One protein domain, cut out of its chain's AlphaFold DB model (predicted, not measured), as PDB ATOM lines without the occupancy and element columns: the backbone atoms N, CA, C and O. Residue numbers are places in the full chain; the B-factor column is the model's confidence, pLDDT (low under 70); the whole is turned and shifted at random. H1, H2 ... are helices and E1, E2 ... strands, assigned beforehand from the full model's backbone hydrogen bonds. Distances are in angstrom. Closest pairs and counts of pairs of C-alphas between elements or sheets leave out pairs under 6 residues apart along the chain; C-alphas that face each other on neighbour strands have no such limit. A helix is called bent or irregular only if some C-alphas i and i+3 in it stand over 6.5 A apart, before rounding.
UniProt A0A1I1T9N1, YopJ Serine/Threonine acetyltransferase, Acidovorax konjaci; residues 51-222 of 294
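What this domain is: This is residues 51 to 222 of the 294 residues of the protein "YopJ Serine/Threonine acetyltransferase" of Acidovorax konjaci (UniProt A0A1I1T9N1). A twisted sheet of six strands makes the middle of three layers, with H1, H4 and H5 on one face and H2 and H3 on the other. H4 runs along the strands E2 and E3 with H1 beside it toward the E1 edge, while H5 crosses E3 and E4. The printed part has 172 residues, with six named helices and six named strands in the order H1 E1 H2 E2 E3 E4 H3 E5 H4 H5 E6 H6. The sheet, order E1 E2 E3 E4 E5 E6, is mixed, and so is the class, helices and strands. The whole is compact, with a radius of gyration of the C-alphas of 14.9 A and spans of 44 by 35 by 31 A.

Where its parts are: The strands are E1, residues 77 to 82; E2, 102 to 109, 21.5 A long; E3, 120 to 128, 25.4 A; E4, 133 to 139; E5, 161 to 166; and E6, 213 to 218, ending at C-alpha 218 (82.711, 113.391, 157.675). The helices are H1, residues 54 to 71, 24.1 A, from C-alpha 54 (103.124, 125.909, 167.219); H2, 88 to 95; H3, 145 to 154; H4, 176 to 189, 19.8 A; H5, 191 to 200; and H6, 219 to 222. H1 is irregular, with C-alphas 59 and 62 7.6 A apart, and has a kink of 50 degrees near residue 62.

How they stand to each other: E2, E3 and E4 form a meander, each strand the antiparallel neighbour of the one before, with N 105 and O 124 at 2.9 A and N 136 and O 125 at 2.9 A. Parallel pairs are E1 and E2 (N 82 and O 108, 2.8 A), E4 and E5 (N 137 and O 163, 2.8 A) and E5 and E6 (N 217 and O 164, 2.8 A). Strand-helix-strand units, parallel neighbour strands joined through helices, are E1, H2, E2 and E4, H3, E5, with right-handed crossovers, and E5, H4 H5, E6, with a left-handed one. H4 has a height over the sheet of 8.0 A; its closest C-alphas to E3 are Ala 180 and Ala 123, 4.6 A. Residues 57 to 65 of H1 touch H4 at a shallow tilt of 19 degrees, the same way, closest at the C-alphas of Asp 57 and Ala 177, 6.4 A. H2 and H3 only just touch, with 3 pairs of C-alphas within 8 A, the closest Lys 91 and Ala 154, 6.0 A. H6 only grazes the sheet. In H2, H4 and H5 every O i to N i+4 pair is within hydrogen-bond range; H1 has 12 of 14, H3 4 of 6, and H6 is too short for one.

The domain as a whole: The C-alphas of Ala 51 and Gly 131 are the two farthest apart, 45.5 A. The printed part has no cut. The link from H5 to E6, residues 201 to 212, is long. Mean pLDDT of the printed part is 92.2; residues 114 to 116 are under 70.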
ATOM      1  N   ALA A  51      97.765 132.474 171.887       87.94
ATOM      2  CA  ALA A  51      99.119 132.006 172.164       87.94
ATOM      3  C   ALA A  51      99.824 131.490 170.883       87.94
ATOM      4  O   ALA A  51      99.214 130.747 170.099       87.94
ATOM      5  N   PRO A  52     101.112 131.817 170.662       88.94
ATOM      6  CA  PRO A  52     101.914 131.307 169.548       88.94
ATOM      7  C   PRO A  52     102.453 129.898 169.859       88.94
ATOM      8  O   PRO A  52     103.635 129.689 170.102       88.94
ATOM      9  N   VAL A  53     101.563 128.909 169.874       90.94
ATOM     10  CA  VAL A  53     101.851 127.569 170.424       90.94
ATOM     11  C   VAL A  53     102.612 126.627 169.496       90.94
ATOM     12  O   VAL A  53     103.079 125.595 169.945       90.94
ATOM     13  N   ALA A  54     102.730 126.923 168.201       87.12
ATOM     14  CA  ALA A  54     103.124 125.909 167.219       87.12
ATOM     15  C   ALA A  54     104.543 125.345 167.432       87.12
ATOM     16  O   ALA A  54     104.731 124.131 167.397       87.12
ATOM     17  N   GLU A  55     105.523 126.214 167.685       88.75
ATOM     18  CA  GLU A  55     106.909 125.807 167.950       88.75
ATOM     19  C   GLU A  55     107.034 125.072 169.291       88.75
ATOM     20  O   GLU A  55     107.685 124.034 169.382       88.75
ATOM     21  N   GLN A  56     106.358 125.577 170.324       91.50
ATOM     22  CA  GLN A  56     106.392 124.983 171.659       91.50
ATOM     23  C   GLN A  56     105.680 123.625 171.694       91.50
ATOM     24  O   GLN A  56     106.213 122.670 172.248       91.50
ATOM     25  N   ASP A  57     104.519 123.495 171.049       92.06
ATOM     26  CA  ASP A  57     103.801 122.224 170.931       92.06
ATOM     27  C   ASP A  57     104.662 121.179 170.198       92.06
ATOM     28  O   ASP A  57     104.684 120.022 170.610       92.06
ATOM     29  N   ALA A  58     105.420 121.575 169.164       89.94
ATOM     30  CA  ALA A  58     106.366 120.689 168.481       89.94
ATOM     31  C   ALA A  58     107.550 120.295 169.381       89.94
ATOM     32  O   ALA A  58     107.896 119.115 169.462       89.94
ATOM     33  N   ARG A  59     108.138 121.262 170.100       90.75
ATOM     34  CA  ARG A  59     109.233 121.037 171.058       90.75
ATOM     35  C   ARG A  59     108.837 120.044 172.151       90.75
ATOM     36  O   ARG A  59     109.601 119.131 172.456       90.75
ATOM     37  N   TRP A  60     107.650 120.214 172.731       92.62
ATOM     38  CA  TRP A  60     107.189 119.436 173.884       92.62
ATOM     39  C   TRP A  60     106.397 118.178 173.514       92.62
ATOM     40  O   TRP A  60     106.058 117.398 174.404       92.62
ATOM     41  N   GLN A  61     106.127 117.931 172.226       94.50
ATOM     42  CA  GLN A  61     105.285 116.817 171.773       94.50
ATOM     43  C   GLN A  61     105.734 115.469 172.339       94.50
ATOM     44  O   GLN A  61     104.914 114.725 172.871       94.50
ATOM     45  N   ARG A  62     107.033 115.152 172.257       94.12
ATOM     46  CA  ARG A  62     107.561 113.872 172.753       94.12
ATOM     47  C   ARG A  62     107.378 113.729 174.263       94.12
ATOM     48  O   ARG A  62     106.907 112.691 174.707       94.12
ATOM     49  N   SER A  63     107.651 114.783 175.034       94.81
ATOM     50  CA  SER A  63     107.439 114.777 176.485       94.81
ATOM     51  C   SER A  63     105.966 114.581 176.845       94.81
ATOM     52  O   SER A  63     105.658 113.769 177.715       94.81
ATOM     53  N   MET A  64     105.049 115.260 176.145       96.19
ATOM     54  CA  MET A  64     103.607 115.063 176.336       96.19
ATOM     55  C   MET A  64     103.196 113.617 176.029       96.19
ATOM     56  O   MET A  64     102.479 113.006 176.818       96.19
ATOM     57  N   VAL A  65     103.677 113.047 174.919       96.94
ATOM     58  CA  VAL A  65     103.395 111.658 174.521       96.94
ATOM     59  C   VAL A  65     103.915 110.654 175.553       96.94
ATOM     60  O   VAL A  65     103.175 109.754 175.950       96.94
ATOM     61  N   ASP A  66     105.155 110.808 176.015       95.38
ATOM     62  CA  ASP A  66     105.769 109.903 176.992       95.38
ATOM     63  C   ASP A  66     105.029 109.926 178.335       95.38
ATOM     64  O   ASP A  66     104.770 108.877 178.937       95.38
ATOM     65  N   VAL A  67     104.637 111.118 178.791       96.38
ATOM     66  CA  VAL A  67     103.852 111.284 180.017       96.38
ATOM     67  C   VAL A  67     102.458 110.686 179.856       96.38
ATOM     68  O   VAL A  67     102.048 109.906 180.712       96.38
ATOM     69  N   GLN A  68     101.749 110.940 178.748       97.25
ATOM     70  CA  GLN A  68     100.440 110.309 178.534       97.25
ATOM     71  C   GLN A  68     100.535 108.782 178.445       97.25
ATOM     72  O   GLN A  68      99.684 108.094 178.991       97.25
ATOM     73  N   ASN A  69     101.573 108.230 177.814       97.38
ATOM     74  CA  ASN A  69     101.794 106.781 177.790       97.38
ATOM     75  C   ASN A  69     102.072 106.200 179.186       97.38
ATOM     76  O   ASN A  69     101.793 105.026 179.421       97.38
ATOM     77  N   THR A  70     102.631 106.998 180.098       96.06
ATOM     78  CA  THR A  70     102.846 106.605 181.498       96.06
ATOM     79  C   THR A  70     101.533 106.642 182.283       96.06
ATOM     80  O   THR A  70     101.240 105.707 183.025       96.06
ATOM     81  N   LEU A  71     100.726 107.690 182.094       95.88
ATOM     82  CA  LEU A  71      99.429 107.861 182.761       95.88
ATOM     83  C   LEU A  71      98.368 106.879 182.244       95.88
ATOM     84  O   LEU A  71      97.551 106.380 183.014       95.88
ATOM     85  N   GLU A  72      98.401 106.568 180.950       96.12
ATOM     86  CA  GLU A  72      97.471 105.667 180.273       96.12
ATOM     87  C   GLU A  72      98.249 104.582 179.498       96.12
ATOM     88  O   GLU A  72      98.382 104.659 178.274       96.12
ATOM     89  N   PRO A  73      98.742 103.511 180.158       92.56
ATOM     90  CA  PRO A  73      99.578 102.484 179.511       92.56
ATOM     91  C   PRO A  73      98.937 101.786 178.298       92.56
ATOM     92  O   PRO A  73      99.632 101.228 177.442       92.56
ATOM     93  N   GLY A  74      97.603 101.805 178.203       94.19
ATOM     94  CA  GLY A  74      96.849 101.284 177.059       94.19
ATOM     95  C   GLY A  74      96.913 102.159 175.802       94.19
ATOM     96  O   GLY A  74      96.583 101.676 174.714       94.19
ATOM     97  N   LEU A  75      97.349 103.418 175.923       95.19
ATOM     98  CA  LEU A  75      97.385 104.387 174.832       95.19
ATOM     99  C   LEU A  75      98.360 103.951 173.734       95.19
ATOM    100  O   LEU A  75      97.988 103.958 172.555       95.19
ATOM    101  N   LYS A  76      99.557 103.489 174.135       93.81
ATOM    102  CA  LYS A  76     100.630 102.991 173.251       93.81
ATOM    103  C   LYS A  76     100.893 103.944 172.078       93.81
ATOM    104  O   LYS A  76     100.997 103.510 170.927       93.81
ATOM    105  N   LEU A  77     100.942 105.239 172.382       97.19
ATOM    106  CA  LEU A  77     101.086 106.321 171.421       97.19
ATOM    107  C   LEU A  77     102.521 106.391 170.902       97.19
ATOM    108  O   LEU A  77     103.471 106.411 171.681       97.19
ATOM    109  N   LYS A  78     102.668 106.446 169.583       97.12
ATOM    110  CA  LYS A  78     103.936 106.670 168.877       97.12
ATOM    111  C   LYS A  78     103.907 108.028 168.173       97.12
ATOM    112  O   LYS A  78     102.844 108.624 168.017       97.12
ATOM    113  N   VAL A  79     105.056 108.501 167.708       97.00
ATOM    114  CA  VAL A  79     105.156 109.713 166.882       97.00
ATOM    115  C   VAL A  79     105.911 109.368 165.610       97.00
ATOM    116  O   VAL A  79     106.957 108.725 165.679       97.00
ATOM    117  N   PHE A  80     105.381 109.794 164.466       96.75
ATOM    118  CA  PHE A  80     106.035 109.653 163.170       96.75
ATOM    119  C   PHE A  80     106.020 110.978 162.424       96.75
ATOM    120  O   PHE A  80     105.039 111.716 162.477       96.75
ATOM    121  N   ASP A  81     107.090 111.239 161.688       93.81
ATOM    122  CA  ASP A  81     107.162 112.326 160.723       93.81
ATOM    123  C   ASP A  81     106.847 111.778 159.330       93.81
ATOM    124  O   ASP A  81     107.367 110.734 158.935       93.81
ATOM    125  N   LEU A  82     105.949 112.456 158.616       93.50
ATOM    126  CA  LEU A  82     105.523 112.094 157.270       93.50
ATOM    127  C   LEU A  82     105.752 113.273 156.328       93.50
ATOM    128  O   LEU A  82     105.335 114.394 156.606       93.50
ATOM    129  N   SER A  83     106.345 112.999 155.179       88.62
ATOM    130  CA  SER A  83     106.438 113.926 154.055       88.62
ATOM    131  C   SER A  83     106.220 113.175 152.742       88.62
ATOM    132  O   SER A  83     105.977 111.966 152.717       88.62
ATOM    133  N   ASP A  84     106.330 113.885 151.623       81.94
ATOM    134  CA  ASP A  84     106.287 113.270 150.297       81.94
ATOM    135  C   ASP A  84     107.413 112.276 150.017       81.94
ATOM    136  O   ASP A  84     107.257 111.415 149.143       81.94
ATOM    137  N   THR A  85     108.537 112.422 150.716       79.62
ATOM    138  CA  THR A  85     109.773 111.660 150.505       79.62
ATOM    139  C   THR A  85     110.147 110.799 151.708       79.62
ATOM    140  O   THR A  85     110.944 109.875 151.567       79.62
ATOM    141  N   GLU A  86     109.550 111.046 152.874       81.69
ATOM    142  CA  GLU A  86     109.874 110.369 154.124       81.69
ATOM    143  C   GLU A  86     108.602 109.822 154.776       81.69
ATOM    144  O   GLU A  86     107.807 110.542 155.368       81.69
ATOM    145  N   SER A  87     108.385 108.516 154.629       88.50
ATOM    146  CA  SER A  87     107.263 107.795 155.251       88.50
ATOM    147  C   SER A  87     107.617 106.357 155.643       88.50
ATOM    148  O   SER A  87     106.766 105.611 156.134       88.50
ATOM    149  N   SER A  88     108.881 105.958 155.457       91.12
ATOM    150  CA  SER A  88     109.347 104.576 155.594       91.12
ATOM    151  C   SER A  88     109.110 104.012 156.992       91.12
ATOM    152  O   SER A  88     108.603 102.903 157.101       91.12
ATOM    153  N   SER A  89     109.384 104.771 158.056       94.19
ATOM    154  CA  SER A  89     109.198 104.288 159.431       94.19
ATOM    155  C   SER A  89     107.731 104.054 159.792       94.19
ATOM    156  O   SER A  89     107.411 103.068 160.457       94.19
ATOM    157  N   PHE A  90     106.819 104.926 159.344       97.06
ATOM    158  CA  PHE A  90     105.385 104.716 159.555       97.06
ATOM    159  C   PHE A  90     104.883 103.527 158.732       97.06
ATOM    160  O   PHE A  90     104.222 102.639 159.275       97.06
ATOM    161  N   LYS A  91     105.266 103.463 157.451       96.44
ATOM    162  CA  LYS A  91     104.974 102.341 156.554       96.44
ATOM    163  C   LYS A  91     105.427 101.011 157.151       96.44
ATOM    164  O   LYS A  91     104.646 100.069 157.227       96.44
ATOM    165  N   GLU A  92     106.671 100.946 157.614       96.06
ATOM    166  CA  GLU A  92     107.259  99.763 158.232       96.06
ATOM    167  C   GLU A  92     106.502  99.362 159.502       96.06
ATOM    168  O   GLU A  92     106.158  98.191 159.663       96.06
ATOM    169  N   ALA A  93     106.181 100.320 160.377       96.81
ATOM    170  CA  ALA A  93     105.414 100.051 161.589       96.81
ATOM    171  C   ALA A  93     104.016  99.484 161.281       96.81
ATOM    172  O   ALA A  93     103.558  98.564 161.964       96.81
ATOM    173  N   VAL A  94     103.343  99.999 160.247       97.38
ATOM    174  CA  VAL A  94     102.040  99.485 159.803       97.38
ATOM    175  C   VAL A  94     102.182  98.079 159.220       97.38
ATOM    176  O   VAL A  94     101.473  97.181 159.671       97.38
ATOM    177  N   SER A  95     103.129  97.851 158.307       95.12
ATOM    178  CA  SER A  95     103.376  96.535 157.695       95.12
ATOM    179  C   SER A  95     103.700  95.440 158.714       95.12
ATOM    180  O   SER A  95     103.313  94.290 158.524       95.12
ATOM    181  N   HIS A  96     104.379  95.786 159.808       94.88
ATOM    182  CA  HIS A  96     104.744  94.838 160.865       94.88
ATOM    183  C   HIS A  96     103.687  94.689 161.968       94.88
ATOM    184  O   HIS A  96     103.914  93.953 162.928       94.88
ATOM    185  N   THR A  97     102.537  95.360 161.855       96.31
ATOM    186  CA  THR A  97     101.468  95.237 162.853       96.31
ATOM    187  C   THR A  97     100.828  93.856 162.769       96.31
ATOM    188  O   THR A  97     100.208  93.498 161.766       96.31
ATOM    189  N   ARG A  98     100.951  93.072 163.843       95.06
ATOM    190  CA  ARG A  98     100.473  91.684 163.875       95.06
ATOM    191  C   ARG A  98      98.964  91.618 164.061       95.06
ATOM    192  O   ARG A  98      98.344  92.516 164.627       95.06
ATOM    193  N   GLN A  99      98.361  90.508 163.643       94.81
ATOM    194  CA  GLN A  99      96.949  90.249 163.912       94.81
ATOM    195  C   GLN A  99      96.662  90.341 165.422       94.81
ATOM    196  O   GLN A  99      97.315  89.676 166.223       94.81
ATOM    197  N   GLY A 100      95.669  91.150 165.795       93.00
ATOM    198  CA  GLY A 100      95.289  91.388 167.191       93.00
ATOM    199  C   GLY A 100      96.071  92.511 167.879       93.00
ATOM    200  O   GLY A 100      95.677  92.937 168.963       93.00
ATOM    201  N   GLU A 101      97.128  93.046 167.261       95.31
ATOM    202  CA  GLU A 101      97.795  94.241 167.773       95.31
ATOM    203  C   GLU A 101      96.993  95.505 167.467       95.31
ATOM    204  O   GLU A 101      96.368  95.656 166.412       95.31
ATOM    205  N   LYS A 102      97.054  96.438 168.418       96.38
ATOM    206  CA  LYS A 102      96.485  97.774 168.311       96.38
ATOM    207  C   LYS A 102      97.438  98.786 168.935       96.38
ATOM    208  O   LYS A 102      97.960  98.553 170.029       96.38
ATOM    209  N   TRP A 103      97.661  99.892 168.240       97.50
ATOM    210  CA  TRP A 103      98.481 101.009 168.702       97.50
ATOM    211  C   TRP A 103      98.013 102.313 168.059       97.50
ATOM    212  O   TRP A 103      97.269 102.298 167.079       97.50
ATOM    213  N   ARG A 104      98.434 103.441 168.630       98.50
ATOM    214  CA  ARG A 104      98.059 104.778 168.160       98.50
ATOM    215  C   ARG A 104      99.296 105.576 167.810       98.50
ATOM    216  O   ARG A 104     100.380 105.287 168.316       98.50
ATOM    217  N   ALA A 105      99.154 106.573 166.953       98.44
ATOM    218  CA  ALA A 105     100.238 107.502 166.688       98.44
ATOM    219  C   ALA A 105      99.757 108.922 166.421       98.44
ATOM    220  O   ALA A 105      98.628 109.141 165.989       98.44
ATOM    221  N   LEU A 106     100.663 109.866 166.655       98.38
ATOM    222  CA  LEU A 106     100.608 111.203 166.087       98.38
ATOM    223  C   LEU A 106     101.459 111.215 164.819       98.38
ATOM    224  O   LEU A 106     102.619 110.797 164.845       98.38
ATOM    225  N   LEU A 107     100.877 111.673 163.715       97.50
ATOM    226  CA  LEU A 107     101.558 111.820 162.436       97.50
ATOM    227  C   LEU A 107     101.813 113.300 162.182       97.50
ATOM    228  O   LEU A 107     100.867 114.056 161.979       97.50
ATOM    229  N   ASN A 108     103.080 113.693 162.184       95.44
ATOM    230  CA  ASN A 108     103.533 115.034 161.853       95.44
ATOM    231  C   ASN A 108     103.719 115.135 160.334       95.44
ATOM    232  O   ASN A 108     104.758 114.759 159.792       95.44
ATOM    233  N   ILE A 109     102.694 115.628 159.651       93.81
ATOM    234  CA  ILE A 109     102.597 115.760 158.202       93.81
ATOM    235  C   ILE A 109     103.238 117.079 157.761       93.81
ATOM    236  O   ILE A 109     102.774 118.171 158.108       93.81
ATOM    237  N   ASP A 110     104.315 116.971 156.985       89.62
ATOM    238  CA  ASP A 110     104.943 118.095 156.305       89.62
ATOM    239  C   ASP A 110     103.993 118.670 155.254       89.62
ATOM    240  O   ASP A 110     103.408 117.953 154.442       89.62
ATOM    241  N   ARG A 111     103.842 119.991 155.279       82.12
ATOM    242  CA  ARG A 111     102.946 120.706 154.380       82.12
ATOM    243  C   ARG A 111     103.640 121.224 153.119       82.12
ATOM    244  O   ARG A 111     102.984 121.830 152.280       82.12
ATOM    245  N   GLY A 112     104.947 120.993 152.973       72.75
ATOM    246  CA  GLY A 112     105.702 121.344 151.768       72.75
ATOM    247  C   GLY A 112     105.950 122.845 151.595       72.75
ATOM    248  O   GLY A 112     106.315 123.283 150.509       72.75
ATOM    249  N   PHE A 113     105.769 123.643 152.650       70.00
ATOM    250  CA  PHE A 113     105.970 125.096 152.605       70.00
ATOM    251  C   PHE A 113     107.402 125.537 152.979       70.00
ATOM    252  O   PHE A 113     107.683 126.731 153.041       70.00
ATOM    253  N   GLY A 114     108.319 124.587 153.193       61.75
ATOM    254  CA  GLY A 114     109.723 124.846 153.520       61.75
ATOM    255  C   GLY A 114     110.061 124.682 155.005       61.75
ATOM    256  O   GLY A 114     109.195 124.460 155.854       61.75
ATOM    257  N   ALA A 115     111.359 124.760 155.313       64.25
ATOM    258  CA  ALA A 115     111.874 124.589 156.667       64.25
ATOM    259  C   ALA A 115     111.331 125.670 157.620       64.25
ATOM    260  O   ALA A 115     111.299 126.850 157.283       64.25
ATOM    261  N   GLY A 116     110.923 125.259 158.824       65.00
ATOM    262  CA  GLY A 116     110.444 126.162 159.878       65.00
ATOM    263  C   GLY A 116     108.931 126.385 159.915       65.00
ATOM    264  O   GLY A 116     108.440 126.997 160.861       65.00
ATOM    265  N   ILE A 117     108.166 125.857 158.950       73.62
ATOM    266  CA  ILE A 117     106.702 125.882 159.036       73.62
ATOM    267  C   ILE A 117     106.215 124.705 159.889       73.62
ATOM    268  O   ILE A 117     106.628 123.566 159.650       73.62
ATOM    269  N   PRO A 118     105.336 124.948 160.881       81.12
ATOM    270  CA  PRO A 118     104.815 123.886 161.726       81.12
ATOM    271  C   PRO A 118     104.140 122.790 160.904       81.12
ATOM    272  O   PRO A 118     103.274 123.061 160.066       81.12
ATOM    273  N   LYS A 119     104.526 121.543 161.180       89.75
ATOM    274  CA  LYS A 119     103.883 120.363 160.602       89.75
ATOM    275  C   LYS A 119     102.430 120.289 161.065       89.75
ATOM    276  O   LYS A 119     102.101 120.678 162.188       89.75
ATOM    277  N   HIS A 120     101.562 119.774 160.203       93.56
ATOM    278  CA  HIS A 120     100.205 119.424 160.606       93.56
ATOM    279  C   HIS A 120     100.231 118.104 161.373       93.56
ATOM    280  O   HIS A 120     100.974 117.210 160.994       93.56
ATOM    281  N   VAL A 121      99.449 117.960 162.439       95.75
ATOM    282  CA  VAL A 121      99.476 116.754 163.273       95.75
ATOM    283  C   VAL A 121      98.115 116.080 163.260       95.75
ATOM    284  O   VAL A 121      97.104 116.715 163.548       95.75
ATOM    285  N   VAL A 122      98.108 114.787 162.940       97.56
ATOM    286  CA  VAL A 122      96.902 113.955 162.827       97.56
ATOM    287  C   VAL A 122      97.023 112.751 163.754       97.56
ATOM    288  O   VAL A 122      98.101 112.169 163.874       97.56
ATOM    289  N   ALA A 123      95.926 112.358 164.401       98.56
ATOM    290  CA  ALA A 123      95.899 111.147 165.216       98.56
ATOM    291  C   ALA A 123      95.504 109.937 164.368       98.56
ATOM    292  O   ALA A 123      94.578 110.017 163.558       98.56
ATOM    293  N   VAL A 124      96.156 108.799 164.595       98.62
ATOM    294  CA  VAL A 124      95.800 107.527 163.961       98.62
ATOM    295  C   VAL A 124      95.686 106.400 164.979       98.62
ATOM    296  O   VAL A 124      96.492 106.312 165.903       98.62
ATOM    297  N   GLU A 125      94.726 105.498 164.772       98.62
ATOM    298  CA  GLU A 125      94.709 104.159 165.367       98.62
ATOM    299  C   GLU A 125      95.002 103.135 164.269       98.62
ATOM    300  O   GLU A 125      94.425 103.173 163.177       98.62
ATOM    301  N   VAL A 126      95.915 102.212 164.562       98.31
ATOM    302  CA  VAL A 126      96.264 101.093 163.691       98.31
ATOM    303  C   VAL A 126      95.861  99.803 164.381       98.31
ATOM    304  O   VAL A 126      96.202  99.566 165.541       98.31
ATOM    305  N   SER A 127      95.148  98.955 163.647       97.81
ATOM    306  CA  SER A 127      94.732  97.632 164.095       97.81
ATOM    307  C   SER A 127      95.167  96.576 163.085       97.81
ATOM    308  O   SER A 127      94.808  96.641 161.906       97.81
ATOM    309  N   GLY A 128      95.924  95.585 163.552       96.12
ATOM    310  CA  GLY A 128      96.283  94.425 162.750       96.12
ATOM    311  C   GLY A 128      95.110  93.459 162.647       96.12
ATOM    312  O   GLY A 128      94.640  92.911 163.648       96.12
ATOM    313  N   LYS A 129      94.637  93.224 161.424       89.81
ATOM    314  CA  LYS A 129      93.557  92.275 161.131       89.81
ATOM    315  C   LYS A 129      94.083  91.077 160.349       89.81
ATOM    316  O   LYS A 129      95.185  91.099 159.810       89.81
ATOM    317  N   LYS A 130      93.249  90.041 160.237       83.06
ATOM    318  CA  LYS A 130      93.484  88.935 159.304       83.06
ATOM    319  C   LYS A 130      93.546  89.492 157.872       83.06
ATOM    320  O   LYS A 130      92.578  90.093 157.414       83.06
ATOM    321  N   GLY A 131      94.668  89.287 157.184       81.31
ATOM    322  CA  GLY A 131      94.893  89.737 155.806       81.31
ATOM    323  C   GLY A 131      95.738  91.006 155.713       81.31
ATOM    324  O   GLY A 131      96.856  90.933 155.220       81.31
ATOM    325  N   ALA A 132      95.229  92.147 156.190       89.19
ATOM    326  CA  ALA A 132      95.945  93.422 156.118       89.19
ATOM    327  C   ALA A 132      95.638  94.358 157.304       89.19
ATOM    328  O   ALA A 132      94.541  94.285 157.874       89.19
ATOM    329  N   PRO A 133      96.565  95.262 157.671       96.00
ATOM    330  CA  PRO A 133      96.322  96.286 158.681       96.00
ATOM    331  C   PRO A 133      95.175  97.233 158.309       96.00
ATOM    332  O   PRO A 133      94.851  97.469 157.144       96.00
ATOM    333  N   SER A 134      94.565  97.821 159.328       97.75
ATOM    334  CA  SER A 134      93.544  98.850 159.190       97.75
ATOM    335  C   SER A 134      93.986 100.097 159.924       97.75
ATOM    336  O   SER A 134      94.301 100.028 161.108       97.75
ATOM    337  N   VAL A 135      93.967 101.224 159.226       98.38
ATOM    338  CA  VAL A 135      94.365 102.535 159.727       98.38
ATOM    339  C   VAL A 135      93.132 103.430 159.741       98.38
ATOM    340  O   VAL A 135      92.469 103.591 158.717       98.38
ATOM    341  N   VAL A 136      92.801 103.988 160.900       98.56
ATOM    342  CA  VAL A 136      91.777 105.031 161.034       98.56
ATOM    343  C   VAL A 136      92.485 106.303 161.465       98.56
ATOM    344  O   VAL A 136      93.082 106.342 162.538       98.56
ATOM    345  N   ALA A 137      92.437 107.322 160.616       98.44
ATOM    346  CA  ALA A 137      93.008 108.632 160.865       98.44
ATOM    347  C   ALA A 137      91.898 109.632 161.172       98.44
ATOM    348  O   ALA A 137      90.888 109.665 160.472       98.44
ATOM    349  N   ILE A 138      92.082 110.453 162.202       98.44
ATOM    350  CA  ILE A 138      91.137 111.506 162.567       98.44
ATOM    351  C   ILE A 138      91.870 112.843 162.525       98.44
ATOM    352  O   ILE A 138      92.795 113.087 163.302       98.44
ATOM    353  N   ASP A 139      91.432 113.704 161.611       97.12
ATOM    354  CA  ASP A 139      91.955 115.053 161.421       97.12
ATOM    355  C   ASP A 139      91.039 116.075 162.116       97.12
ATOM    356  O   ASP A 139      89.813 116.116 161.922       97.12
ATOM    357  N   SER A 140      91.630 116.895 162.985       96.06
ATOM    358  CA  SER A 140      90.938 117.977 163.687       96.06
ATOM    359  C   SER A 140      90.587 119.137 162.752       96.06
ATOM    360  O   SER A 140      89.605 119.845 162.998       96.06
ATOM    361  N   LEU A 141      91.354 119.321 161.673       91.50
ATOM    362  CA  LEU A 141      91.067 120.282 160.616       91.50
ATOM    363  C   LEU A 141      90.035 119.725 159.635       91.50
ATOM    364  O   LEU A 141      89.811 118.522 159.508       91.50
ATOM    365  N   TRP A 142      89.369 120.633 158.928       86.56
ATOM    366  CA  TRP A 142      88.474 120.246 157.850       86.56
ATOM    367  C   TRP A 142      89.254 120.103 156.544       86.56
ATOM    368  O   TRP A 142      89.795 121.093 156.055       86.56
ATOM    369  N   ALA A 143      89.263 118.892 155.980       82.00
ATOM    370  CA  ALA A 143      89.747 118.601 154.629       82.00
ATOM    371  C   ALA A 143      91.166 119.131 154.341       82.00
ATOM    372  O   ALA A 143      91.398 119.802 153.335       82.00
ATOM    373  N   CYS A 144      92.126 118.823 155.220       85.81
ATOM    374  CA  CYS A 144      93.532 119.120 154.959       85.81
ATOM    375  C   CYS A 144      94.000 118.354 153.705       85.81
ATOM    376  O   CYS A 144      94.045 117.116 153.687       85.81
ATOM    377  N   ALA A 145      94.319 119.101 152.644       87.12
ATOM    378  CA  ALA A 145      94.725 118.540 151.357       87.12
ATOM    379  C   ALA A 145      96.011 117.715 151.499       87.12
ATOM    380  O   ALA A 145      96.124 116.626 150.938       87.12
ATOM    381  N   GLU A 146      96.946 118.193 152.323       90.25
ATOM    382  CA  GLU A 146      98.202 117.501 152.600       90.25
ATOM    383  C   GLU A 146      97.979 116.156 153.303       90.25
ATOM    384  O   GLU A 146      98.555 115.157 152.875       90.25
ATOM    385  N   THR A 147      97.079 116.079 154.294       92.69
ATOM    386  CA  THR A 147      96.720 114.807 154.952       92.69
ATOM    387  C   THR A 147      96.175 113.795 153.948       92.69
ATOM    388  O   THR A 147      96.623 112.650 153.909       92.69
ATOM    389  N   SER A 148      95.233 114.229 153.107       92.44
ATOM    390  CA  SER A 148      94.570 113.365 152.118       92.44
ATOM    391  C   SER A 148      95.514 112.888 151.012       92.44
ATOM    392  O   SER A 148      95.230 111.892 150.359       92.44
ATOM    393  N   ARG A 149      96.634 113.584 150.800       91.81
ATOM    394  CA  ARG A 149      97.625 113.272 149.766       91.81
ATOM    395  C   ARG A 149      98.790 112.438 150.300       91.81
ATOM    396  O   ARG A 149      99.164 111.443 149.685       91.81
ATOM    397  N   ILE A 150      99.362 112.829 151.439       94.12
ATOM    398  CA  ILE A 150     100.574 112.214 151.999       94.12
ATOM    399  C   ILE A 150     100.251 110.890 152.692       94.12
ATOM    400  O   ILE A 150     101.001 109.929 152.539       94.12
ATOM    401  N   LEU A 151      99.138 110.800 153.425       94.56
ATOM    402  CA  LEU A 151      98.847 109.610 154.224       94.56
ATOM    403  C   LEU A 151      98.559 108.353 153.376       94.56
ATOM    404  O   LEU A 151      99.134 107.310 153.690       94.56
ATOM    405  N   PRO A 152      97.756 108.404 152.291       94.31
ATOM    406  CA  PRO A 152      97.607 107.258 151.393       94.31
ATOM    407  C   PRO A 152      98.934 106.807 150.776       94.31
ATOM    408  O   PRO A 152      99.242 105.618 150.771       94.31
ATOM    409  N   LYS A 153      99.758 107.764 150.327       93.81
ATOM    410  CA  LYS A 153     101.087 107.500 149.757       93.81
ATOM    411  C   LYS A 153     102.030 106.855 150.775       93.81
ATOM    412  O   LYS A 153     102.725 105.898 150.452       93.81
ATOM    413  N   ALA A 154     101.997 107.307 152.028       95.06
ATOM    414  CA  ALA A 154     102.773 106.723 153.121       95.06
ATOM    415  C   ALA A 154     102.414 105.252 153.409       95.06
ATOM    416  O   ALA A 154     103.197 104.539 154.034       95.06
ATOM    417  N   LEU A 155     101.247 104.783 152.958       95.44
ATOM    418  CA  LEU A 155     100.775 103.408 153.121       95.44
ATOM    419  C   LEU A 155     100.878 102.574 151.838       95.44
ATOM    420  O   LEU A 155     100.468 101.409 151.839       95.44
ATOM    421  N   GLU A 156     101.435 103.121 150.760       93.06
ATOM    422  CA  GLU A 156     101.603 102.415 149.492       93.06
ATOM    423  C   GLU A 156     102.332 101.080 149.700       93.06
ATOM    424  O   GLU A 156     103.359 101.014 150.379       93.06
ATOM    425  N   GLY A 157     101.804  99.990 149.139       89.62
ATOM    426  CA  GLY A 157     102.396  98.650 149.256       89.62
ATOM    427  C   GLY A 157     102.253  97.970 150.628       89.62
ATOM    428  O   GLY A 157     102.781  96.881 150.816       89.62
ATOM    429  N   THR A 158     101.540  98.571 151.588       91.62
ATOM    430  CA  THR A 158     101.192  97.903 152.864       91.62
ATOM    431  C   THR A 158      99.941  97.025 152.756       91.62
ATOM    432  O   THR A 158      99.631  96.274 153.679       91.62
ATOM    433  N   HIS A 159      99.182  97.167 151.660       90.19
ATOM    434  CA  HIS A 159      97.832  96.618 151.472       90.19
ATOM    435  C   HIS A 159      96.820  97.029 152.555       90.19
ATOM    436  O   HIS A 159      95.742  96.434 152.661       90.19
ATOM    437  N   ALA A 160      97.147  98.037 153.369       94.56
ATOM    438  CA  ALA A 160      96.280  98.497 154.436       94.56
ATOM    439  C   ALA A 160      94.974  99.091 153.889       94.56
ATOM    440  O   ALA A 160      94.870  99.525 152.742       94.56
ATOM    441  N   SER A 161      93.953  99.124 154.743       96.56
ATOM    442  CA  SER A 161      92.763  99.954 154.513       96.56
ATOM    443  C   SER A 161      92.852 101.211 155.368       96.56
ATOM    444  O   SER A 161      93.078 101.109 156.576       96.56
ATOM    445  N   LEU A 162      92.676 102.373 154.751       97.38
ATOM    446  CA  LEU A 162      92.738 103.691 155.363       97.38
ATOM    447  C   LEU A 162      91.356 104.348 155.347       97.38
ATOM    448  O   LEU A 162      90.742 104.531 154.299       97.38
ATOM    449  N   GLU A 163      90.913 104.786 156.519       97.25
ATOM    450  CA  GLU A 163      89.759 105.666 156.666       97.25
ATOM    451  C   GLU A 163      90.230 106.984 157.281       97.25
ATOM    452  O   GLU A 163      90.715 106.992 158.410       97.25
ATOM    453  N   LEU A 164      90.114 108.084 156.535       97.44
ATOM    454  CA  LEU A 164      90.414 109.434 157.009       97.44
ATOM    455  C   LEU A 164      89.118 110.143 157.393       97.44
ATOM    456  O   LEU A 164      88.223 110.316 156.570       97.44
ATOM    457  N   ILE A 165      89.022 110.590 158.636       97.56
ATOM    458  CA  ILE A 165      87.830 111.208 159.198       97.56
ATOM    459  C   ILE A 165      88.139 112.663 159.545       97.56
ATOM    460  O   ILE A 165      88.925 112.940 160.446       97.56
ATOM    461  N   ASN A 166      87.491 113.600 158.857       96.88
ATOM    462  CA  ASN A 166      87.668 115.033 159.100       96.88
ATOM    463  C   ASN A 166      86.603 115.550 160.068       96.88
ATOM    464  O   ASN A 166      85.409 115.363 159.832       96.88
ATOM    465  N   THR A 167      87.011 116.233 161.134       96.00
ATOM    466  CA  THR A 167      86.078 116.693 162.182       96.00
ATOM    467  C   THR A 167      85.770 118.187 162.101       96.00
ATOM    468  O   THR A 167      84.655 118.601 162.415       96.00
ATOM    469  N   GLY A 168      86.732 119.005 161.656       94.38
ATOM    470  CA  GLY A 168      86.593 120.464 161.569       94.38
ATOM    471  C   GLY A 168      86.485 121.182 162.919       94.38
ATOM    472  O   GLY A 168      86.094 122.352 162.948       94.38
ATOM    473  N   MET A 169      86.810 120.502 164.024       94.56
ATOM    474  CA  MET A 169      86.807 121.066 165.381       94.56
ATOM    475  C   MET A 169      87.809 122.200 165.556       94.56
ATOM    476  O   MET A 169      87.560 123.155 166.301       94.56
ATOM    477  N   GLN A 170      88.942 122.086 164.870       92.75
ATOM    478  CA  GLN A 170      90.006 123.066 164.867       92.75
ATOM    479  C   GLN A 170      89.777 124.046 163.709       92.75
ATOM    480  O   GLN A 170      89.664 123.652 162.550       92.75
ATOM    481  N   LYS A 171      89.701 125.345 164.024       89.12
ATOM    482  CA  LYS A 171      89.583 126.415 163.015       89.12
ATOM    483  C   LYS A 171      90.914 127.066 162.643       89.12
ATOM    484  O   LYS A 171      91.053 127.562 161.531       89.12
ATOM    485  N   GLY A 172      91.865 127.106 163.575       78.69
ATOM    486  CA  GLY A 172      93.179 127.709 163.357       78.69
ATOM    487  C   GLY A 172      94.198 126.688 162.846       78.69
ATOM    488  O   GLY A 172      94.120 125.531 163.239       78.69
ATOM    489  N   PRO A 173      95.198 127.079 162.042       74.44
ATOM    490  CA  PRO A 173      96.204 126.152 161.512       74.44
ATOM    491  C   PRO A 173      97.277 125.741 162.537       74.44
ATOM    492  O   PRO A 173      98.180 124.984 162.202       74.44
ATOM    493  N   VAL A 174      97.210 126.252 163.770       81.50
ATOM    494  CA  VAL A 174      98.196 126.016 164.835       81.50
ATOM    495  C   VAL A 174      97.578 125.229 165.988       81.50
ATOM    496  O   VAL A 174      96.373 125.318 166.223       81.50
ATOM    497  N   GLY A 175      98.408 124.484 166.718       84.12
ATOM    498  CA  GLY A 175      97.986 123.721 167.896       84.12
ATOM    499  C   GLY A 175      97.358 122.355 167.598       84.12
ATOM    500  O   GLY A 175      96.744 121.768 168.487       84.12
ATOM    501  N   CYS A 176      97.512 121.831 166.376       93.44
ATOM    502  CA  CYS A 176      96.995 120.514 165.983       93.44
ATOM    503  C   CYS A 176      97.586 119.354 166.799       93.44
ATOM    504  O   CYS A 176      96.909 118.348 166.972       93.44
ATOM    505  N   ALA A 177      98.793 119.491 167.362       94.69
ATOM    506  CA  ALA A 177      99.407 118.439 168.177       94.69
ATOM    507  C   ALA A 177      98.566 118.074 169.413       94.69
ATOM    508  O   ALA A 177      98.355 116.893 169.684       94.69
ATOM    509  N   VAL A 178      98.044 119.078 170.125       96.88
ATOM    510  CA  VAL A 178      97.206 118.867 171.319       96.88
ATOM    511  C   VAL A 178      95.851 118.279 170.928       96.88
ATOM    512  O   VAL A 178      95.373 117.357 171.583       96.88
ATOM    513  N   PHE A 179      95.267 118.737 169.814       97.69
ATOM    514  CA  PHE A 179      94.061 118.118 169.256       97.69
ATOM    515  C   PHE A 179      94.277 116.643 168.932       97.69
ATOM    516  O   PHE A 179      93.490 115.804 169.357       97.69
ATOM    517  N   ALA A 180      95.340 116.319 168.197       98.00
ATOM    518  CA  ALA A 180      95.640 114.953 167.800       98.00
ATOM    519  C   ALA A 180      95.884 114.048 169.019       98.00
ATOM    520  O   ALA A 180      95.461 112.894 169.027       98.00
ATOM    521  N   LEU A 181      96.508 114.566 170.076       98.12
ATOM    522  CA  LEU A 181      96.747 113.807 171.298       98.12
ATOM    523  C   LEU A 181      95.463 113.575 172.117       98.12
ATOM    524  O   LEU A 181      95.243 112.447 172.556       98.12
ATOM    525  N   GLU A 182      94.567 114.560 172.246       98.38
ATOM    526  CA  GLU A 182      93.234 114.331 172.840       98.38
ATOM    527  C   GLU A 182      92.395 113.355 172.003       98.38
ATOM    528  O   GLU A 182      91.753 112.458 172.546       98.38
ATOM    529  N   VAL A 183      92.462 113.449 170.673       98.62
ATOM    530  CA  VAL A 183      91.809 112.490 169.773       98.62
ATOM    531  C   VAL A 183      92.374 111.079 169.960       98.62
ATOM    532  O   VAL A 183      91.604 110.124 169.985       98.62
ATOM    533  N   ALA A 184      93.688 110.914 170.128       98.62
ATOM    534  CA  ALA A 184      94.291 109.605 170.379       98.62
ATOM    535  C   ALA A 184      93.840 109.003 171.721       98.62
ATOM    536  O   ALA A 184      93.582 107.801 171.800       98.62
ATOM    537  N   LYS A 185      93.703 109.826 172.766       98.62
ATOM    538  CA  LYS A 185      93.121 109.396 174.048       98.62
ATOM    539  C   LYS A 185      91.669 108.978 173.871       98.62
ATOM    540  O   LYS A 185      91.259 107.925 174.352       98.62
ATOM    541  N   GLU A 186      90.906 109.726 173.085       98.44
ATOM    542  CA  GLU A 186      89.526 109.358 172.799       98.44
ATOM    543  C   GLU A 186      89.419 108.078 171.956       98.44
ATOM    544  O   GLU A 186      88.544 107.257 172.206       98.44
ATOM    545  N   MET A 187      90.352 107.808 171.034       98.56
ATOM    546  CA  MET A 187      90.426 106.509 170.344       98.56
ATOM    547  C   MET A 187      90.607 105.338 171.328       98.56
ATOM    548  O   MET A 187      90.069 104.253 171.100       98.56
ATOM    549  N   LEU A 188      91.341 105.537 172.431       97.69
ATOM    550  CA  LEU A 188      91.449 104.543 173.503       97.69
ATOM    551  C   LEU A 188      90.127 104.370 174.256       97.69
ATOM    552  O   LEU A 188      89.655 103.239 174.398       97.69
ATOM    553  N   HIS A 189      89.523 105.466 174.705       97.75
ATOM    554  CA  HIS A 189      88.304 105.433 175.516       97.75
ATOM    555  C   HIS A 189      87.066 104.975 174.731       97.75
ATOM    556  O   HIS A 189      86.216 104.259 175.261       97.75
ATOM    557  N   SER A 190      87.011 105.264 173.432       96.88
ATOM    558  CA  SER A 190      85.954 104.843 172.510       96.88
ATOM    559  C   SER A 190      86.197 103.453 171.890       96.88
ATOM    560  O   SER A 190      85.776 103.186 170.760       96.88
ATOM    561  N   GLY A 191      86.832 102.527 172.620       93.81
ATOM    562  CA  GLY A 191      87.305 101.230 172.109       93.81
ATOM    563  C   GLY A 191      86.300 100.452 171.243       93.81
ATOM    564  O   GLY A 191      86.641 100.053 170.130       93.81
ATOM    565  N   LYS A 192      85.035 100.322 171.674       96.06
ATOM    566  CA  LYS A 192      83.972  99.643 170.896       96.06
ATOM    567  C   LYS A 192      83.639 100.358 169.581       96.06
ATOM    568  O   LYS A 192      83.375  99.714 168.564       96.06
ATOM    569  N   ALA A 193      83.617 101.691 169.588       96.38
ATOM    570  CA  ALA A 193      83.356 102.474 168.384       96.38
ATOM    571  C   ALA A 193      84.527 102.348 167.402       96.38
ATOM    572  O   ALA A 193      84.297 102.095 166.218       96.38
ATOM    573  N   MET A 194      85.765 102.419 167.898       97.62
ATOM    574  CA  MET A 194      86.963 102.224 167.081       97.62
ATOM    575  C   MET A 194      87.053 100.803 166.515       97.62
ATOM    576  O   MET A 194      87.340 100.627 165.335       97.62
ATOM    577  N   GLU A 195      86.719  99.775 167.298       96.56
ATOM    578  CA  GLU A 195      86.600  98.393 166.811       96.56
ATOM    579  C   GLU A 195      85.574  98.268 165.683       96.56
ATOM    580  O   GLU A 195      85.852  97.641 164.659       96.56
ATOM    581  N   LYS A 196      84.406  98.906 165.825       96.00
ATOM    582  CA  LYS A 196      83.385  98.940 164.774       96.00
ATOM    583  C   LYS A 196      83.902  99.643 163.517       96.00
ATOM    584  O   LYS A 196      83.699  99.104 162.428       96.00
ATOM    585  N   MET A 197      84.575 100.789 163.647       96.12
ATOM    586  CA  MET A 197      85.178 101.506 162.514       96.12
ATOM    587  C   MET A 197      86.213 100.636 161.810       96.12
ATOM    588  O   MET A 197      86.073 100.376 160.616       96.12
ATOM    589  N   HIS A 198      87.166 100.071 162.555       96.81
ATOM    590  CA  HIS A 198      88.115  99.116 162.004       96.81
ATOM    591  C   HIS A 198      87.371  97.969 161.319       96.81
ATOM    592  O   HIS A 198      87.588  97.758 160.140       96.81
ATOM    593  N   SER A 199      86.414  97.280 161.937       93.94
ATOM    594  CA  SER A 199      85.704  96.151 161.302       93.94
ATOM    595  C   SER A 199      85.023  96.470 159.955       93.94
ATOM    596  O   SER A 199      84.772  95.552 159.168       93.94
ATOM    597  N   LYS A 200      84.708  97.746 159.690       92.69
ATOM    598  CA  LYS A 200      84.086  98.228 158.448       92.69
ATOM    599  C   LYS A 200      85.081  98.830 157.455       92.69
ATOM    600  O   LYS A 200      84.798  98.815 156.263       92.69
ATOM    601  N   ASN A 201      86.217  99.330 157.928       92.69
ATOM    602  CA  ASN A 201      87.224  99.988 157.106       92.69
ATOM    603  C   ASN A 201      87.741  99.047 155.998       92.69
ATOM    604  O   ASN A 201      88.161  97.918 156.285       92.69
ATOM    605  N   GLY A 202      87.667  99.530 154.754       84.12
ATOM    606  CA  GLY A 202      88.019  98.811 153.529       84.12
ATOM    607  C   GLY A 202      86.935  97.878 152.976       84.12
ATOM    608  O   GLY A 202      87.170  97.207 151.977       84.12
ATOM    609  N   LYS A 203      85.750  97.774 153.593       84.00
ATOM    610  CA  LYS A 203      84.664  96.958 153.025       84.00
ATOM    611  C   LYS A 203      83.960  97.713 151.902       84.00
ATOM    612  O   LYS A 203      83.362  98.748 152.164       84.00
ATOM    613  N   GLY A 204      83.970  97.136 150.701       78.31
ATOM    614  CA  GLY A 204      83.293  97.697 149.527       78.31
ATOM    615  C   GLY A 204      84.066  98.809 148.818       78.31
ATOM    616  O   GLY A 204      83.529  99.394 147.891       78.31
ATOM    617  N   GLU A 205      85.302  99.076 149.243       83.19
ATOM    618  CA  GLU A 205      86.193 100.042 148.601       83.19
ATOM    619  C   GLU A 205      87.162  99.310 147.665       83.19
ATOM    620  O   GLU A 205      87.784  98.308 148.058       83.19
ATOM    621  N   ASP A 206      87.313  99.839 146.454       85.00
ATOM    622  CA  ASP A 206      88.340  99.409 145.511       85.00
ATOM    623  C   ASP A 206      89.725  99.919 145.936       85.00
ATOM    624  O   ASP A 206      89.875 100.788 146.802       85.00
ATOM    625  N   LEU A 207      90.769  99.330 145.352       87.38
ATOM    626  CA  LEU A 207      92.128  99.828 145.538       87.38
ATOM    627  C   LEU A 207      92.309 101.120 144.739       87.38
ATOM    628  O   LEU A 207      91.926 101.189 143.574       87.38
ATOM    629  N   ASN A 208      92.920 102.125 145.361       86.62
ATOM    630  CA  ASN A 208      93.366 103.331 144.674       86.62
ATOM    631  C   ASN A 208      94.719 103.107 143.968       86.62
ATOM    632  O   ASN A 208      95.311 102.028 144.054       86.62
ATOM    633  N   ASP A 209      95.251 104.156 143.335       86.00
ATOM    634  CA  ASP A 209      96.537 104.120 142.621       86.00
ATOM    635  C   ASP A 209      97.739 103.746 143.512       86.00
ATOM    636  O   ASP A 209      98.775 103.328 143.007       86.00
ATOM    637  N   GLN A 210      97.615 103.863 144.840       86.50
ATOM    638  CA  GLN A 210      98.638 103.458 145.815       86.50
ATOM    639  C   GLN A 210      98.463 102.002 146.292       86.50
ATOM    640  O   GLN A 210      99.155 101.547 147.210       86.50
ATOM    641  N   GLY A 211      97.519 101.254 145.713       85.06
ATOM    642  CA  GLY A 211      97.250  99.866 146.076       85.06
ATOM    643  C   GLY A 211      96.660  99.699 147.480       85.06
ATOM    644  O   GLY A 211      96.808  98.630 148.080       85.06
ATOM    645  N   ILE A 212      96.006 100.737 148.014       91.06
ATOM    646  CA  ILE A 212      95.304 100.703 149.302       91.06
ATOM    647  C   ILE A 212      93.814 100.975 149.119       91.06
ATOM    648  O   ILE A 212      93.394 101.601 148.150       91.06
ATOM    649  N   ARG A 213      93.001 100.551 150.089       92.50
ATOM    650  CA  ARG A 213      91.598 100.984 150.165       92.50
ATOM    651  C   ARG A 213      91.543 102.287 150.935       92.50
ATOM    652  O   ARG A 213      91.975 102.297 152.085       92.50
ATOM    653  N   PHE A 214      91.039 103.357 150.335       94.38
ATOM    654  CA  PHE A 214      91.047 104.681 150.947       94.38
ATOM    655  C   PHE A 214      89.672 105.333 150.880       94.38
ATOM    656  O   PHE A 214      89.139 105.546 149.797       94.38
ATOM    657  N   ALA A 215      89.135 105.699 152.042       94.00
ATOM    658  CA  ALA A 215      87.897 106.457 152.149       94.00
ATOM    659  C   ALA A 215      88.100 107.711 153.003       94.00
ATOM    660  O   ALA A 215      88.784 107.680 154.031       94.00
ATOM    661  N   VAL A 216      87.443 108.802 152.609       94.38
ATOM    662  CA  VAL A 216      87.357 110.034 153.397       94.38
ATOM    663  C   VAL A 216      85.933 110.186 153.919       94.38
ATOM    664  O   VAL A 216      84.974 110.095 153.156       94.38
ATOM    665  N   LYS A 217      85.778 110.430 155.222       94.88
ATOM    666  CA  LYS A 217      84.475 110.574 155.877       94.88
ATOM    667  C   LYS A 217      84.346 111.878 156.647       94.88
ATOM    668  O   LYS A 217      85.317 112.461 157.132       94.88
ATOM    669  N   ASN A 218      83.095 112.297 156.800       95.00
ATOM    670  CA  ASN A 218      82.711 113.391 157.675       95.00
ATOM    671  C   ASN A 218      82.592 112.884 159.117       95.00
ATOM    672  O   ASN A 218      81.706 112.085 159.429       95.00
ATOM    673  N   GLY A 219      83.446 113.397 160.003       94.44
ATOM    674  CA  GLY A 219      83.482 113.023 161.413       94.44
ATOM    675  C   GLY A 219      82.157 113.225 162.125       94.44
ATOM    676  O   GLY A 219      81.794 112.404 162.963       94.44
ATOM    677  N   LYS A 220      81.391 114.264 161.762       94.44
ATOM    678  CA  LYS A 220      80.097 114.573 162.391       94.44
ATOM    679  C   LYS A 220      79.100 113.415 162.272       94.44
ATOM    680  O   LYS A 220      78.195 113.315 163.085       94.44
ATOM    681  N   GLN A 221      79.257 112.557 161.263       93.38
ATOM    682  CA  GLN A 221      78.374 111.421 160.991       93.38
ATOM    683  C   GLN A 221      78.959 110.078 161.448       93.38
ATOM    684  O   GLN A 221      78.233 109.085 161.503       93.38
ATOM    685  N   SER A 222      80.264 110.015 161.729       93.50
ATOM    686  CA  SER A 222      80.975 108.757 161.978       93.50
ATOM    687  C   SER A 222      81.539 108.618 163.389       93.50
ATOM    688  O   SER A 222      81.747 107.485 163.825       93.50
TER     689      SER A 222